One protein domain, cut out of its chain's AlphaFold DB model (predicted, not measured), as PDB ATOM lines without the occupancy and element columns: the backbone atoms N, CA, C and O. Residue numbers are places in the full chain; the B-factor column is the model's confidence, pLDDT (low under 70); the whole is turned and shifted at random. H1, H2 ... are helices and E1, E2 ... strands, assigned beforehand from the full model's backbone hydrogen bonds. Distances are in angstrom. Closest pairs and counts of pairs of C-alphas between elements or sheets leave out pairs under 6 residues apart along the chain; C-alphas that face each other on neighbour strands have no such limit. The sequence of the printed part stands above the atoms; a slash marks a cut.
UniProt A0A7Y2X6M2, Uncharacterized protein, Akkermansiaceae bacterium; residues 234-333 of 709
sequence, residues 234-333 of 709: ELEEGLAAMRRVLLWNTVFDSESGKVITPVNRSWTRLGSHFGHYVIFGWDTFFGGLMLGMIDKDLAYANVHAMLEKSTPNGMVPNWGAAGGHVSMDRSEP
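This is residues 234 to 333 of the 709 residues of an uncharacterized protein of Akkermansiaceae bacterium (UniProt A0A7Y2X6M2). Two helices, H3 and H4, lie side by side as a helical hairpin, with two small antiparallel strand pairs near it: E1 and E2, of which E2 packs on H4, and E3 and E4, near the first residues of H3 and the last of H4. H1 reaches away at one end of the longest axis, the loop around Asn 313 lies at the other, and short H2 lies beyond E3, away from the helical hairpin. The printed part has 100 residues, with four named helices and four named strands in the order H1 E1 E2 H2 E3 H3 H4 E4; the class is mixed, helices and strands. It is compact, with a radius of gyration of the C-alphas of 13.4 A, yet elongated in outline, spanning 44 by 26 by 23 A.

H1, residues 234 to 249, begins with C-alpha 234 at (36.815, 1.944, -28.534) and is 22.8 A long. E1, residues 251 to 253, and E2, residues 258 to 260, measure 6.6 A and 6.2 A. H2, residues 265 to 270, measures 9.2 A. E3, residues 278 to 280, measures 6.8 A and is followed directly by H3, residues 281 to 291, 15.7 A. H4, residues 296 to 308, is 18.3 A long and ends with C-alpha 308 at (3.043, 16.985, -26.999). E4, residues 319 to 321, measures 6.9 A and ends with C-alpha 321 at (7.526, 19.391, -36.838).

H3 and H4 form a helical hairpin and touch, closest at the C-alphas of Gly 288 and Ala 299, 4.2 A apart, at a shallow tilt of 10 degrees, opposite ways. H1 only just touches H3, with 3 pairs of C-alphas within 8 A and with residues 242 to 246 alone; the closest C-alphas are those of Leu 246 and Leu 291, 7.3 A apart. E1 and E2 are an antiparallel hairpin, with N 251 and O 260 2.8 A apart, within hydrogen-bond range. The closest C-alphas of E2 and H4 are those of Ile 260 and Asn 302, 5.9 A apart. E3 and E4 are antiparallel neighbours, with N 279 and O 320 2.9 A apart, within hydrogen-bond range. The closest C-alphas of H2 and E3 are those of Thr 268 and Val 278, 6.3 A apart; H2 is apart from H3 and H4. Every O i to N i+4 pair is within hydrogen-bond range in H4, against 11 of 12 in H1, 1 of 2 in H2 and 6 of 7 in H3.

The two C-alphas farthest apart are those of Glu 234 and Asn 313, at 45.5 A. The printed part has no cut and no long link; residues 322 to 333 hold no named element. The mean pLDDT of the printed part is 91.0, and residues 269 to 273 are under 70.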
ATOM      1  N   GLU A 234      37.879   1.898 -27.529       95.75
ATOM      2  CA  GLU A 234      36.815   1.944 -28.534       95.75
ATOM      3  C   GLU A 234      35.482   2.444 -27.968       95.75
ATOM      4  O   GLU A 234      34.709   3.095 -28.671       95.75
ATOM      5  N   LEU A 235      35.222   2.199 -26.679       96.50
ATOM      6  CA  LEU A 235      34.008   2.690 -26.036       96.50
ATOM      7  C   LEU A 235      34.026   4.216 -25.871       96.50
ATOM      8  O   LEU A 235      32.976   4.839 -26.013       96.50
ATOM      9  N   GLU A 236      35.185   4.848 -25.641       97.38
ATOM     10  CA  GLU A 236      35.260   6.319 -25.645       97.38
ATOM     11  C   GLU A 236      34.983   6.896 -27.036       97.38
ATOM     12  O   GLU A 236      34.286   7.902 -27.149       97.38
ATOM     13  N   GLU A 237      35.464   6.253 -28.102       97.50
ATOM     14  CA  GLU A 237      35.143   6.681 -29.468       97.50
ATOM     15  C   GLU A 237      33.633   6.588 -29.746       97.50
ATOM     16  O   GLU A 237      33.052   7.529 -30.290       97.50
ATOM     17  N   GLY A 238      32.980   5.501 -29.316       97.56
ATOM     18  CA  GLY A 238      31.524   5.345 -29.410       97.56
ATOM     19  C   GLY A 238      30.755   6.391 -28.598       97.56
ATOM     20  O   GLY A 238      29.797   6.986 -29.099       97.56
ATOM     21  N   LEU A 239      31.204   6.681 -27.371       97.62
ATOM     22  CA  LEU A 239      30.626   7.728 -26.526       97.62
ATOM     23  C   LEU A 239      30.774   9.111 -27.164       97.62
ATOM     24  O   LEU A 239      29.811   9.877 -27.173       97.62
ATOM     25  N   ALA A 240      31.934   9.422 -27.744       97.12
ATOM     26  CA  ALA A 240      32.140  10.659 -28.487       97.12
ATOM     27  C   ALA A 240      31.195  10.747 -29.694       97.12
ATOM     28  O   ALA A 240      30.555  11.781 -29.885       97.12
ATOM     29  N   ALA A 241      31.034   9.663 -30.459       97.00
ATOM     30  CA  ALA A 241      30.087   9.602 -31.571       97.00
ATOM     31  C   ALA A 241      28.643   9.878 -31.108       97.00
ATOM     32  O   ALA A 241      27.959  10.722 -31.691       97.00
ATOM     33  N   MET A 242      28.204   9.235 -30.016       98.00
ATOM     34  CA  MET A 242      26.878   9.435 -29.417       98.00
ATOM     35  C   MET A 242      26.667  10.871 -28.926       98.00
ATOM     36  O   MET A 242      25.674  11.503 -29.285       98.00
ATOM     37  N   ARG A 243      27.604  11.417 -28.138       96.75
ATOM     38  CA  ARG A 243      27.507  12.793 -27.624       96.75
ATOM     39  C   ARG A 243      27.424  13.795 -28.769       96.75
ATOM     40  O   ARG A 243      26.534  14.639 -28.784       96.75
ATOM     41  N   ARG A 244      28.314  13.679 -29.753       96.12
ATOM     42  CA  ARG A 244      28.408  14.642 -30.853       96.12
ATOM     43  C   ARG A 244      27.181  14.602 -31.751       96.12
ATOM     44  O   ARG A 244      26.664  15.669 -32.059       96.12
ATOM     45  N   VAL A 245      26.678  13.422 -32.129       95.75
ATOM     46  CA  VAL A 245      25.485  13.342 -32.992       95.75
ATOM     47  C   VAL A 245      24.236  13.890 -32.314       95.75
ATOM     48  O   VAL A 245      23.413  14.516 -32.976       95.75
ATOM     49  N   LEU A 246      24.093  13.701 -31.001       97.19
ATOM     50  CA  LEU A 246      22.949  14.225 -30.261       97.19
ATOM     51  C   LEU A 246      23.056  15.744 -30.089       97.19
ATOM     52  O   LEU A 246      22.144  16.465 -30.483       97.19
ATOM     53  N   LEU A 247      24.187  16.238 -29.580       96.50
ATOM     54  CA  LEU A 247      24.338  17.645 -29.197       96.50
ATOM     55  C   LEU A 247      24.447  18.589 -30.400       96.50
ATOM     56  O   LEU A 247      23.799  19.636 -30.422       96.50
ATOM     57  N   TRP A 248      25.152  18.188 -31.462       94.81
ATOM     58  CA  TRP A 248      25.175  18.972 -32.699       94.81
ATOM     59  C   TRP A 248      23.839  18.966 -33.434       94.81
ATOM     60  O   TRP A 248      23.605  19.860 -34.241       94.81
ATOM     61  N   ASN A 249      22.945  18.008 -33.182       94.12
ATOM     62  CA  ASN A 249      21.595  18.052 -33.735       94.12
ATOM     63  C   ASN A 249      20.613  18.836 -32.858       94.12
ATOM     64  O   ASN A 249      19.572  19.224 -33.374       94.12
ATOM     65  N   THR A 250      20.935  19.150 -31.599       95.44
ATOM     66  CA  THR A 250      20.065  19.938 -30.713       95.44
ATOM     67  C   THR A 250      19.862  21.368 -31.231       95.44
ATOM     68  O   THR A 250      20.823  22.065 -31.548       95.44
ATOM     69  N   VAL A 251      18.609  21.817 -31.318       94.25
ATOM     70  CA  VAL A 251      18.179  23.133 -31.824       94.25
ATOM     71  C   VAL A 251      17.168  23.781 -30.878       94.25
ATOM     72  O   VAL A 251      16.613  23.125 -29.992       94.25
ATOM     73  N   PHE A 252      16.904  25.070 -31.084       94.06
ATOM     74  CA  PHE A 252      15.840  25.792 -30.389       94.06
ATOM     75  C   PHE A 252      14.658  26.046 -31.327       94.06
ATOM     76  O   PHE A 252      14.808  26.662 -32.383       94.06
ATOM     77  N   ASP A 253      13.471  25.599 -30.928       91.12
ATOM     78  CA  ASP A 253      12.218  25.963 -31.577       91.12
ATOM     79  C   ASP A 253      11.758  27.331 -31.066       91.12
ATOM     80  O   ASP A 253      11.193  27.451 -29.975       91.12
ATOM     81  N   SER A 254      11.986  28.369 -31.868       88.62
ATOM     82  CA  SER A 254      11.642  29.745 -31.510       88.62
ATOM     83  C   SER A 254      10.146  30.005 -31.349       88.62
ATOM     84  O   SER A 254       9.782  30.981 -30.692       88.62
ATOM     85  N   GLU A 255       9.288  29.168 -31.946       85.50
ATOM     86  CA  GLU A 255       7.832  29.309 -31.844       85.50
ATOM     87  C   GLU A 255       7.329  28.827 -30.483       85.50
ATOM     88  O   GLU A 255       6.541  29.510 -29.832       85.50
ATOM     89  N   SER A 256       7.795  27.655 -30.039       86.62
ATOM     90  CA  SER A 256       7.367  27.061 -28.768       86.62
ATOM     91  C   SER A 256       8.268  27.403 -27.579       86.62
ATOM     92  O   SER A 256       7.873  27.171 -26.436       86.62
ATOM     93  N   GLY A 257       9.456  27.962 -27.828       89.19
ATOM     94  CA  GLY A 257      10.446  28.284 -26.802       89.19
ATOM     95  C   GLY A 257      11.156  27.057 -26.223       89.19
ATOM     96  O   GLY A 257      11.562  27.088 -25.063       89.19
ATOM     97  N   LYS A 258      11.262  25.963 -26.988       91.25
ATOM     98  CA  LYS A 258      11.744  24.660 -26.501       91.25
ATOM     99  C   LYS A 258      13.047  24.246 -27.165       91.25
ATOM    100  O   LYS A 258      13.248  24.465 -28.355       91.25
ATOM    101  N   VAL A 259      13.899  23.575 -26.396       94.88
ATOM    102  CA  VAL A 259      15.099  22.903 -26.906       94.88
ATOM    103  C   VAL A 259      14.730  21.480 -27.325       94.88
ATOM    104  O   VAL A 259      14.131  20.739 -26.546       94.88
ATOM    105  N   ILE A 260      15.052  21.115 -28.567       93.25
ATOM    106  CA  ILE A 260      14.658  19.850 -29.205       93.25
ATOM    107  C   ILE A 260      15.873  19.255 -29.915       93.25
ATOM    108  O   ILE A 260      16.668  19.980 -30.501       93.25
ATOM    109  N   THR A 261      16.024  17.933 -29.894       95.38
ATOM    110  CA  THR A 261      17.033  17.202 -30.673       95.38
ATOM    111  C   THR A 261      16.353  16.441 -31.816       95.38
ATOM    112  O   THR A 261      15.901  15.316 -31.612       95.38
ATOM    113  N   PRO A 262      16.217  17.046 -33.013       92.88
ATOM    114  CA  PRO A 262      15.760  16.346 -34.210       92.88
ATOM    115  C   PRO A 262      16.691  15.189 -34.583       92.88
ATOM    116  O   PRO A 262      17.858  15.148 -34.194       92.88
ATOM    117  N   VAL A 263      16.182  14.284 -35.418       89.75
ATOM    118  CA  VAL A 263      16.950  13.136 -35.929       89.75
ATOM    119  C   VAL A 263      18.200  13.547 -36.706       89.75
ATOM    120  O   VAL A 263      19.231  12.879 -36.639       89.75
ATOM    121  N   ASN A 264      18.102  14.664 -37.429       87.44
ATOM    122  CA  ASN A 264      19.188  15.291 -38.165       87.44
ATOM    123  C   ASN A 264      18.783  16.715 -38.596       87.44
ATOM    124  O   ASN A 264      17.658  16.932 -39.057       87.44
ATOM    125  N   ARG A 265      19.694  17.694 -38.526       85.69
ATOM    126  CA  ARG A 265      19.418  19.067 -39.007       85.69
ATOM    127  C   ARG A 265      19.155  19.141 -40.517       85.69
ATOM    128  O   ARG A 265      18.272  19.870 -40.955       85.69
ATOM    129  N   SER A 266      19.869  18.378 -41.335       78.62
ATOM    130  CA  SER A 266      19.745  18.347 -42.802       78.62
ATOM    131  C   SER A 266      18.370  17.883 -43.282       78.62
ATOM    132  O   SER A 266      17.907  18.376 -44.311       78.62
ATOM    133  N   TRP A 267      17.682  17.013 -42.535       74.88
ATOM    134  CA  TRP A 267      16.307  16.594 -42.850       74.88
ATOM    135  C   TRP A 267      15.333  17.775 -42.897       74.88
ATOM    136  O   TRP A 267      14.446  17.820 -43.751       74.88
ATOM    137  N   THR A 268      15.545  18.778 -42.044       72.69
ATOM    138  CA  THR A 268      14.717  19.992 -42.007       72.69
ATOM    139  C   THR A 268      14.945  20.891 -43.228       72.69
ATOM    140  O   THR A 268      14.030  21.571 -43.683       72.69
ATOM    141  N   ARG A 269      16.158  20.866 -43.803       66.06
ATOM    142  CA  ARG A 269      16.554  21.692 -44.956       66.06
ATOM    143  C   ARG A 269      16.233  21.033 -46.294       66.06
ATOM    144  O   ARG A 269      15.773  21.704 -47.214       66.06
ATOM    145  N   LEU A 270      16.524  19.737 -46.424       53.06
ATOM    146  CA  LEU A 270      16.299  18.971 -47.656       53.06
ATOM    147  C   LEU A 270      14.810  18.675 -47.858       53.06
ATOM    148  O   LEU A 270      14.315  18.712 -48.984       53.06
ATOM    149  N   GLY A 271      14.076  18.455 -46.766       52.62
ATOM    150  CA  GLY A 271      12.625  18.488 -46.766       52.62
ATOM    151  C   GLY A 271      12.163  19.921 -46.553       52.62
ATOM    152  O   GLY A 271      11.926  20.295 -45.415       52.62
ATOM    153  N   SER A 272      11.989  20.701 -47.625       51.38
ATOM    154  CA  SER A 272      11.551  22.119 -47.630       51.38
ATOM    155  C   SER A 272      10.156  22.403 -47.020       51.38
ATOM    156  O   SER A 272       9.445  23.291 -47.479       51.38
ATOM    157  N   HIS A 273       9.713  21.612 -46.042       66.44
ATOM    158  CA  HIS A 273       8.334  21.504 -45.576       66.44
ATOM    159  C   HIS A 273       8.197  21.224 -44.064       66.44
ATOM    160  O   HIS A 273       7.068  21.162 -43.589       66.44
ATOM    161  N   PHE A 274       9.290  21.005 -43.316       75.69
ATOM    162  CA  PHE A 274       9.239  20.741 -41.862       75.69
ATOM    163  C   PHE A 274       9.529  21.982 -40.995       75.69
ATOM    164  O   PHE A 274       9.419  21.930 -39.773       75.69
ATOM    165  N   GLY A 275       9.887  23.114 -41.605       76.69
ATOM    166  CA  GLY A 275      10.294  24.309 -40.867       76.69
ATOM    167  C   GLY A 275      11.604  24.081 -40.106       76.69
ATOM    168  O   GLY A 275      12.570  23.587 -40.682       76.69
ATOM    169  N   HIS A 276      11.649  24.452 -38.823       79.12
ATOM    170  CA  HIS A 276      12.885  24.480 -38.029       79.12
ATOM    171  C   HIS A 276      13.315  23.136 -37.422       79.12
ATOM    172  O   HIS A 276      14.466  23.006 -37.014       79.12
ATOM    173  N   TYR A 277      12.438  22.135 -37.339       89.12
ATOM    174  CA  TYR A 277      12.776  20.805 -36.818       89.12
ATOM    175  C   TYR A 277      11.787  19.751 -37.307       89.12
ATOM    176  O   TYR A 277      10.649  20.061 -37.656       89.12
ATOM    177  N   VAL A 278      12.214  18.491 -37.259       90.38
ATOM    178  CA  VAL A 278      11.336  17.326 -37.349       90.38
ATOM    179  C   VAL A 278      11.788  16.289 -36.327       90.38
ATOM    180  O   VAL A 278      12.982  16.018 -36.183       90.38
ATOM    181  N   ILE A 279      10.821  15.747 -35.599       93.81
ATOM    182  CA  ILE A 279      10.985  14.664 -34.635       93.81
ATOM    183  C   ILE A 279      10.086  13.501 -35.052       93.81
ATOM    184  O   ILE A 279       8.949  13.719 -35.475       93.81
ATOM    185  N   PHE A 280      10.612  12.284 -34.956       94.81
ATOM    186  CA  PHE A 280       9.909  11.043 -35.289       94.81
ATOM    187  C   PHE A 280       9.615  10.260 -34.012       94.81
ATOM    188  O   PHE A 280      10.332  10.412 -33.019       94.81
ATOM    189  N   GLY A 281       8.533   9.488 -34.014       95.12
ATOM    190  CA  GLY A 281       7.984   8.811 -32.844       95.12
ATOM    191  C   GLY A 281       9.033   8.039 -32.052       95.12
ATOM    192  O   GLY A 281       9.460   8.492 -30.988       95.12
ATOM    193  N   TRP A 282       9.451   6.876 -32.545       96.44
ATOM    194  CA  TRP A 282      10.399   6.019 -31.818       96.44
ATOM    195  C   TRP A 282      11.815   6.610 -31.735       96.44
ATOM    196  O   TRP A 282      12.450   6.507 -30.684       96.44
ATOM    197  N   ASP A 283      12.271   7.318 -32.771       97.44
ATOM    198  CA  ASP A 283      13.551   8.027 -32.813       97.44
ATOM    199  C   ASP A 283      13.739   8.964 -31.634       97.44
ATOM    200  O   ASP A 283      14.773   8.950 -30.971       97.44
ATOM    201  N   THR A 284      12.723   9.781 -31.358       97.81
ATOM    202  CA  THR A 284      12.809  10.817 -30.329       97.81
ATOM    203  C   THR A 284      12.809  10.204 -28.937       97.81
ATOM    204  O   THR A 284      13.503  10.698 -28.049       97.81
ATOM    205  N   PHE A 285      12.099   9.088 -28.737       98.62
ATOM    206  CA  PHE A 285      12.163   8.344 -27.480       98.62
ATOM    207  C   PHE A 285      13.536   7.693 -27.272       98.62
ATOM    208  O   PHE A 285      14.065   7.749 -26.160       98.62
ATOM    209  N   PHE A 286      14.141   7.113 -28.312       98.75
ATOM    210  CA  PHE A 286      15.503   6.575 -28.229       98.75
ATOM    211  C   PHE A 286      16.558   7.673 -28.058       98.75
ATOM    212  O   PHE A 286      17.470   7.527 -27.246       98.75
ATOM    213  N   GLY A 287      16.406   8.798 -28.756       98.31
ATOM    214  CA  GLY A 287      17.225   9.990 -28.573       98.31
ATOM    215  C   GLY A 287      17.152  10.496 -27.135       98.31
ATOM    216  O   GLY A 287      18.189  10.697 -26.511       98.31
ATOM    217  N   GLY A 288      15.946  10.601 -26.567       98.19
ATOM    218  CA  GLY A 288      15.734  10.946 -25.160       98.19
ATOM    219  C   GLY A 288      16.414   9.972 -24.196       98.19
ATOM    220  O   GLY A 288      17.054  10.400 -23.239       98.19
ATOM    221  N   LEU A 289      16.352   8.666 -24.471       97.94
ATOM    222  CA  LEU A 289      17.033   7.651 -23.665       97.94
ATOM    223  C   LEU A 289      18.562   7.828 -23.671       97.94
ATOM    224  O   LEU A 289      19.188   7.794 -22.613       97.94
ATOM    225  N   MET A 290      19.163   8.053 -24.843       98.62
ATOM    226  CA  MET A 290      20.609   8.277 -24.969       98.62
ATOM    227  C   MET A 290      21.045   9.618 -24.369       98.62
ATOM    228  O   MET A 290      22.082   9.693 -23.710       98.62
ATOM    229  N   LEU A 291      20.226  10.663 -24.525       98.50
ATOM    230  CA  LEU A 291      20.414  11.952 -23.859       98.50
ATOM    231  C   LEU A 291      20.402  11.813 -22.335       98.50
ATOM    232  O   LEU A 291      21.106  12.563 -21.672       98.50
ATOM    233  N   GLY A 292      19.723  10.804 -21.778       98.06
ATOM    234  CA  GLY A 292      19.795  10.463 -20.355       98.06
ATOM    235  C   GLY A 292      21.193  10.055 -19.873       98.06
ATOM    236  O   GLY A 292      21.430   9.980 -18.678       98.06
ATOM    237  N   MET A 293      22.157   9.810 -20.763       97.81
ATOM    238  CA  MET A 293      23.569   9.628 -20.387       97.81
ATOM    239  C   MET A 293      24.378  10.932 -20.441       97.81
ATOM    240  O   MET A 293      25.532  10.957 -20.017       97.81
ATOM    241  N   ILE A 294      23.784  12.005 -20.966       96.94
ATOM    242  CA  ILE A 294      24.430  13.289 -21.252       96.94
ATOM    243  C   ILE A 294      23.859  14.380 -20.345       96.94
ATOM    244  O   ILE A 294      24.601  14.979 -19.571       96.94
ATOM    245  N   ASP A 295      22.549  14.616 -20.425       97.19
ATOM    246  CA  ASP A 295      21.835  15.647 -19.678       97.19
ATOM    247  C   ASP A 295      20.377  15.232 -19.409       97.19
ATOM    248  O   ASP A 295      19.624  14.871 -20.320       97.19
ATOM    249  N   LYS A 296      19.976  15.293 -18.133       97.94
ATOM    250  CA  LYS A 296      18.653  14.851 -17.668       97.94
ATOM    251  C   LYS A 296      17.525  15.700 -18.250       97.94
ATOM    252  O   LYS A 296      16.519  15.162 -18.712       97.94
ATOM    253  N   ASP A 297      17.687  17.017 -18.212       98.00
ATOM    254  CA  ASP A 297      16.648  17.955 -18.625       98.00
ATOM    255  C   ASP A 297      16.415  17.822 -20.135       98.00
ATOM    256  O   ASP A 297      15.269  17.754 -20.585       98.00
ATOM    257  N   LEU A 298      17.487  17.678 -20.920       97.88
ATOM    258  CA  LEU A 298      17.405  17.463 -22.362       97.88
ATOM    259  C   LEU A 298      16.737  16.121 -22.704       97.88
ATOM    260  O   LEU A 298      15.921  16.066 -23.628       97.88
ATOM    261  N   ALA A 299      17.008  15.057 -21.941       98.50
ATOM    262  CA  ALA A 299      16.312  13.776 -22.078       98.50
ATOM    263  C   ALA A 299      14.794  13.922 -21.868       98.50
ATOM    264  O   ALA A 299      13.998  13.504 -22.716       98.50
ATOM    265  N   TYR A 300      14.390  14.572 -20.772       98.69
ATOM    266  CA  TYR A 300      12.980  14.803 -20.438       98.69
ATOM    267  C   TYR A 300      12.283  15.688 -21.466       98.69
ATOM    268  O   TYR A 300      11.172  15.372 -21.901       98.69
ATOM    269  N   ALA A 301      12.949  16.758 -21.903       98.06
ATOM    270  CA  ALA A 301      12.433  17.673 -22.910       98.06
ATOM    271  C   ALA A 301      12.108  16.962 -24.228       98.06
ATOM    272  O   ALA A 301      11.046  17.222 -24.791       98.06
ATOM    273  N   ASN A 302      12.968  16.049 -24.696       97.81
ATOM    274  CA  ASN A 302      12.759  15.332 -25.958       97.81
ATOM    275  C   ASN A 302      11.625  14.302 -25.870       97.81
ATOM    276  O   ASN A 302      10.743  14.294 -26.730       97.81
ATOM    277  N   VAL A 303      11.584  13.492 -24.804       98.44
ATOM    278  CA  VAL A 303      10.473  12.547 -24.576       98.44
ATOM    279  C   VAL A 303       9.139  13.294 -24.514       98.44
ATOM    280  O   VAL A 303       8.183  12.927 -25.201       98.44
ATOM    281  N   HIS A 304       9.079  14.381 -23.741       97.38
ATOM    282  CA  HIS A 304       7.864  15.175 -23.610       97.38
ATOM    283  C   HIS A 304       7.497  15.899 -24.915       97.38
ATOM    284  O   HIS A 304       6.323  15.917 -25.282       97.38
ATOM    285  N   ALA A 305       8.475  16.423 -25.666       95.25
ATOM    286  CA  ALA A 305       8.228  17.105 -26.939       95.25
ATOM    287  C   ALA A 305       7.507  16.202 -27.949       95.25
ATOM    288  O   ALA A 305       6.594  16.670 -28.628       95.25
ATOM    289  N   MET A 306       7.852  14.909 -28.016       96.75
ATOM    290  CA  MET A 306       7.145  13.957 -28.879       96.75
ATOM    291  C   MET A 306       5.716  13.686 -28.390       96.75
ATOM    292  O   MET A 306       4.771  13.671 -29.181       96.75
ATOM    293  N   LEU A 307       5.521  13.542 -27.075       97.19
ATOM    294  CA  LEU A 307       4.193  13.343 -26.482       97.19
ATOM    295  C   LEU A 307       3.276  14.559 -26.663       97.19
ATOM    296  O   LEU A 307       2.064  14.400 -26.820       97.19
ATOM    297  N   GLU A 308       3.817  15.774 -26.703       93.62
ATOM    298  CA  GLU A 308       3.043  16.985 -26.999       93.62
ATOM    299  C   GLU A 308       2.498  17.020 -28.426       93.62
ATOM    300  O   GLU A 308       1.479  17.664 -28.670       93.62
ATOM    301  N   LYS A 309       3.112  16.277 -29.354       92.94
ATOM    302  CA  LYS A 309       2.599  16.108 -30.720       92.94
ATOM    303  C   LYS A 309       1.417  15.143 -30.799       92.94
ATOM    304  O   LYS A 309       0.878  14.955 -31.886       92.94
ATOM    305  N   SER A 310       0.986  14.559 -29.674       93.50
ATOM    306  CA  SER A 310      -0.171  13.664 -29.639       93.50
ATOM    307  C   SER A 310      -1.406  14.322 -30.243       93.50
ATOM    308  O   SER A 310      -1.821  15.411 -29.835       93.50
ATOM    309  N   THR A 311      -2.044  13.620 -31.165       90.50
ATOM    310  CA  THR A 311      -3.273  14.061 -31.816       90.50
ATOM    311  C   THR A 311      -4.456  14.084 -30.831       90.50
ATOM    312  O   THR A 311      -4.427  13.433 -29.778       90.50
ATOM    313  N   PRO A 312      -5.566  14.767 -31.174       87.50
ATOM    314  CA  PRO A 312      -6.761  14.790 -30.328       87.50
ATOM    315  C   PRO A 312      -7.381  13.410 -30.045       87.50
ATOM    316  O   PRO A 312      -8.010  13.235 -29.007       87.50
ATOM    317  N   ASN A 313      -7.199  12.420 -30.933       88.19
ATOM    318  CA  ASN A 313      -7.689  11.048 -30.723       88.19
ATOM    319  C   ASN A 313      -6.718  10.157 -29.920       88.19
ATOM    320  O   ASN A 313      -6.976   8.958 -29.782       88.19
ATOM    321  N   GLY A 314      -5.637  10.733 -29.385       93.38
ATOM    322  CA  GLY A 314      -4.700  10.059 -28.488       93.38
ATOM    323  C   GLY A 314      -3.520   9.374 -29.174       93.38
ATOM    324  O   GLY A 314      -2.776   8.691 -28.492       93.38
ATOM    325  N   MET A 315      -3.324   9.534 -30.483       94.94
ATOM    326  CA  MET A 315      -2.188   8.942 -31.197       94.94
ATOM    327  C   MET A 315      -0.927   9.780 -30.983       94.94
ATOM    328  O   MET A 315      -0.962  10.984 -31.233       94.94
ATOM    329  N   VAL A 316       0.202   9.165 -30.623       96.81
ATOM    330  CA  VAL A 316       1.510   9.794 -30.867       96.81
ATOM    331  C   VAL A 316       1.843   9.603 -32.351       96.81
ATOM    332  O   VAL A 316       1.846   8.461 -32.825       96.81
ATOM    333  N   PRO A 317       2.040  10.689 -33.112       94.44
ATOM    334  CA  PRO A 317       2.173  10.620 -34.562       94.44
ATOM    335  C   PRO A 317       3.507   9.990 -34.987       94.44
ATOM    336  O   PRO A 317       4.472  10.010 -34.231       94.44
ATOM    337  N   ASN A 318       3.574   9.478 -36.218       93.81
ATOM    338  CA  ASN A 318       4.826   9.084 -36.876       93.81
ATOM    339  C   ASN A 318       5.857  10.222 -36.848       93.81
ATOM    340  O   ASN A 318       7.017   9.975 -36.538       93.81
ATOM    341  N   TRP A 319       5.436  11.458 -37.127       92.31
ATOM    342  CA  TRP A 319       6.307  12.624 -37.026       92.31
ATOM    343  C   TRP A 319       5.571  13.874 -36.546       92.31
ATOM    344  O   TRP A 319       4.362  14.036 -36.746       92.31
ATOM    345  N   GLY A 320       6.335  14.785 -35.948       90.50
ATOM    346  CA  GLY A 320       5.924  16.143 -35.619       90.50
ATOM    347  C   GLY A 320       7.020  17.153 -35.951       90.50
ATOM    348  O   GLY A 320       8.207  16.858 -35.859       90.50
ATOM    349  N   ALA A 321       6.623  18.352 -36.354       88.81
ATOM    350  CA  ALA A 321       7.526  19.391 -36.838       88.81
ATOM    351  C   ALA A 321       7.123  20.784 -36.320       88.81
ATOM    352  O   ALA A 321       6.179  20.918 -35.520       88.81
ATOM    353  N   ALA A 322       7.864  21.810 -36.753       84.12
ATOM    354  CA  ALA A 322       7.546  23.219 -36.500       84.12
ATOM    355  C   ALA A 322       6.184  23.614 -37.112       84.12
ATOM    356  O   ALA A 322       5.619  22.871 -37.920       84.12
ATOM    357  N   GLY A 323       5.607  24.748 -36.700       78.94
ATOM    358  CA  GLY A 323       4.305  25.213 -37.199       78.94
ATOM    359  C   GLY A 323       3.111  24.344 -36.784       78.94
ATOM    360  O   GLY A 323       2.018  24.476 -37.331       78.94
ATOM    361  N   GLY A 324       3.304  23.415 -35.840       78.38
ATOM    362  CA  GLY A 324       2.264  22.480 -35.394       78.38
ATOM    363  C   GLY A 324       1.964  21.344 -36.378       78.38
ATOM    364  O   GLY A 324       0.978  20.630 -36.197       78.38
ATOM    365  N   HIS A 325       2.796  21.146 -37.404       82.12
ATOM    366  CA  HIS A 325       2.614  20.059 -38.363       82.12
ATOM    367  C   HIS A 325       2.890  18.695 -37.722       82.12
ATOM    368  O   HIS A 325       3.913  18.500 -37.066       82.12
ATOM    369  N   VAL A 326       1.982  17.742 -37.933       87.06
ATOM    370  CA  VAL A 326       2.087  16.355 -37.458       87.06
ATOM    371  C   VAL A 326       1.451  15.399 -38.469       87.06
ATOM    372  O   VAL A 326       0.536  15.787 -39.204       87.06
ATOM    373  N   SER A 327       1.874  14.135 -38.489       87.25
ATOM    374  CA  SER A 327       1.153  13.085 -39.222       87.25
ATOM    375  C   SER A 327      -0.131  12.682 -38.485       87.25
ATOM    376  O   SER A 327      -0.080  12.232 -37.345       87.25
ATOM    377  N   MET A 328      -1.289  12.798 -39.139       86.06
ATOM    378  CA  MET A 328      -2.598  12.575 -38.498       86.06
ATOM    379  C   MET A 328      -3.197  11.176 -38.709       86.06
ATOM    380  O   MET A 328      -4.213  10.857 -38.095       86.06
ATOM    381  N   ASP A 329      -2.618  10.358 -39.587       86.50
ATOM    382  CA  ASP A 329      -3.174   9.066 -40.023       86.50
ATOM    383  C   ASP A 329      -2.492   7.836 -39.424       86.50
ATOM    384  O   ASP A 329      -3.111   6.767 -39.345       86.50
ATOM    385  N   ARG A 330      -1.229   7.979 -39.028       91.88
ATOM    386  CA  ARG A 330      -0.355   6.874 -38.638       91.88
ATOM    387  C   ARG A 330       0.589   7.255 -37.503       91.88
ATOM    388  O   ARG A 330       0.938   8.427 -37.322       91.88
ATOM    389  N   SER A 331       0.988   6.233 -36.764       95.56
ATOM    390  CA  SER A 331       1.886   6.303 -35.617       95.56
ATOM    391  C   SER A 331       3.256   5.697 -35.956       95.56
ATOM    392  O   SER A 331       3.630   5.658 -37.121       95.56
ATOM    393  N   GLU A 332       3.996   5.228 -34.956       95.56
ATOM    394  CA  GLU A 332       5.276   4.521 -35.077       95.56
ATOM    395  C   GLU A 332       5.418   3.446 -33.977       95.56
ATOM    396  O   GLU A 332       4.500   3.302 -33.157       95.56
ATOM    397  N   PRO A 333       6.508   2.652 -33.940       97.38
ATOM    398  CA  PRO A 333       6.731   1.644 -32.903       97.38
ATOM    399  C   PRO A 333       6.544   2.161 -31.466       97.38
ATOM    400  O   PRO A 333       7.074   3.198 -31.064       97.38
TER     401      PRO A 333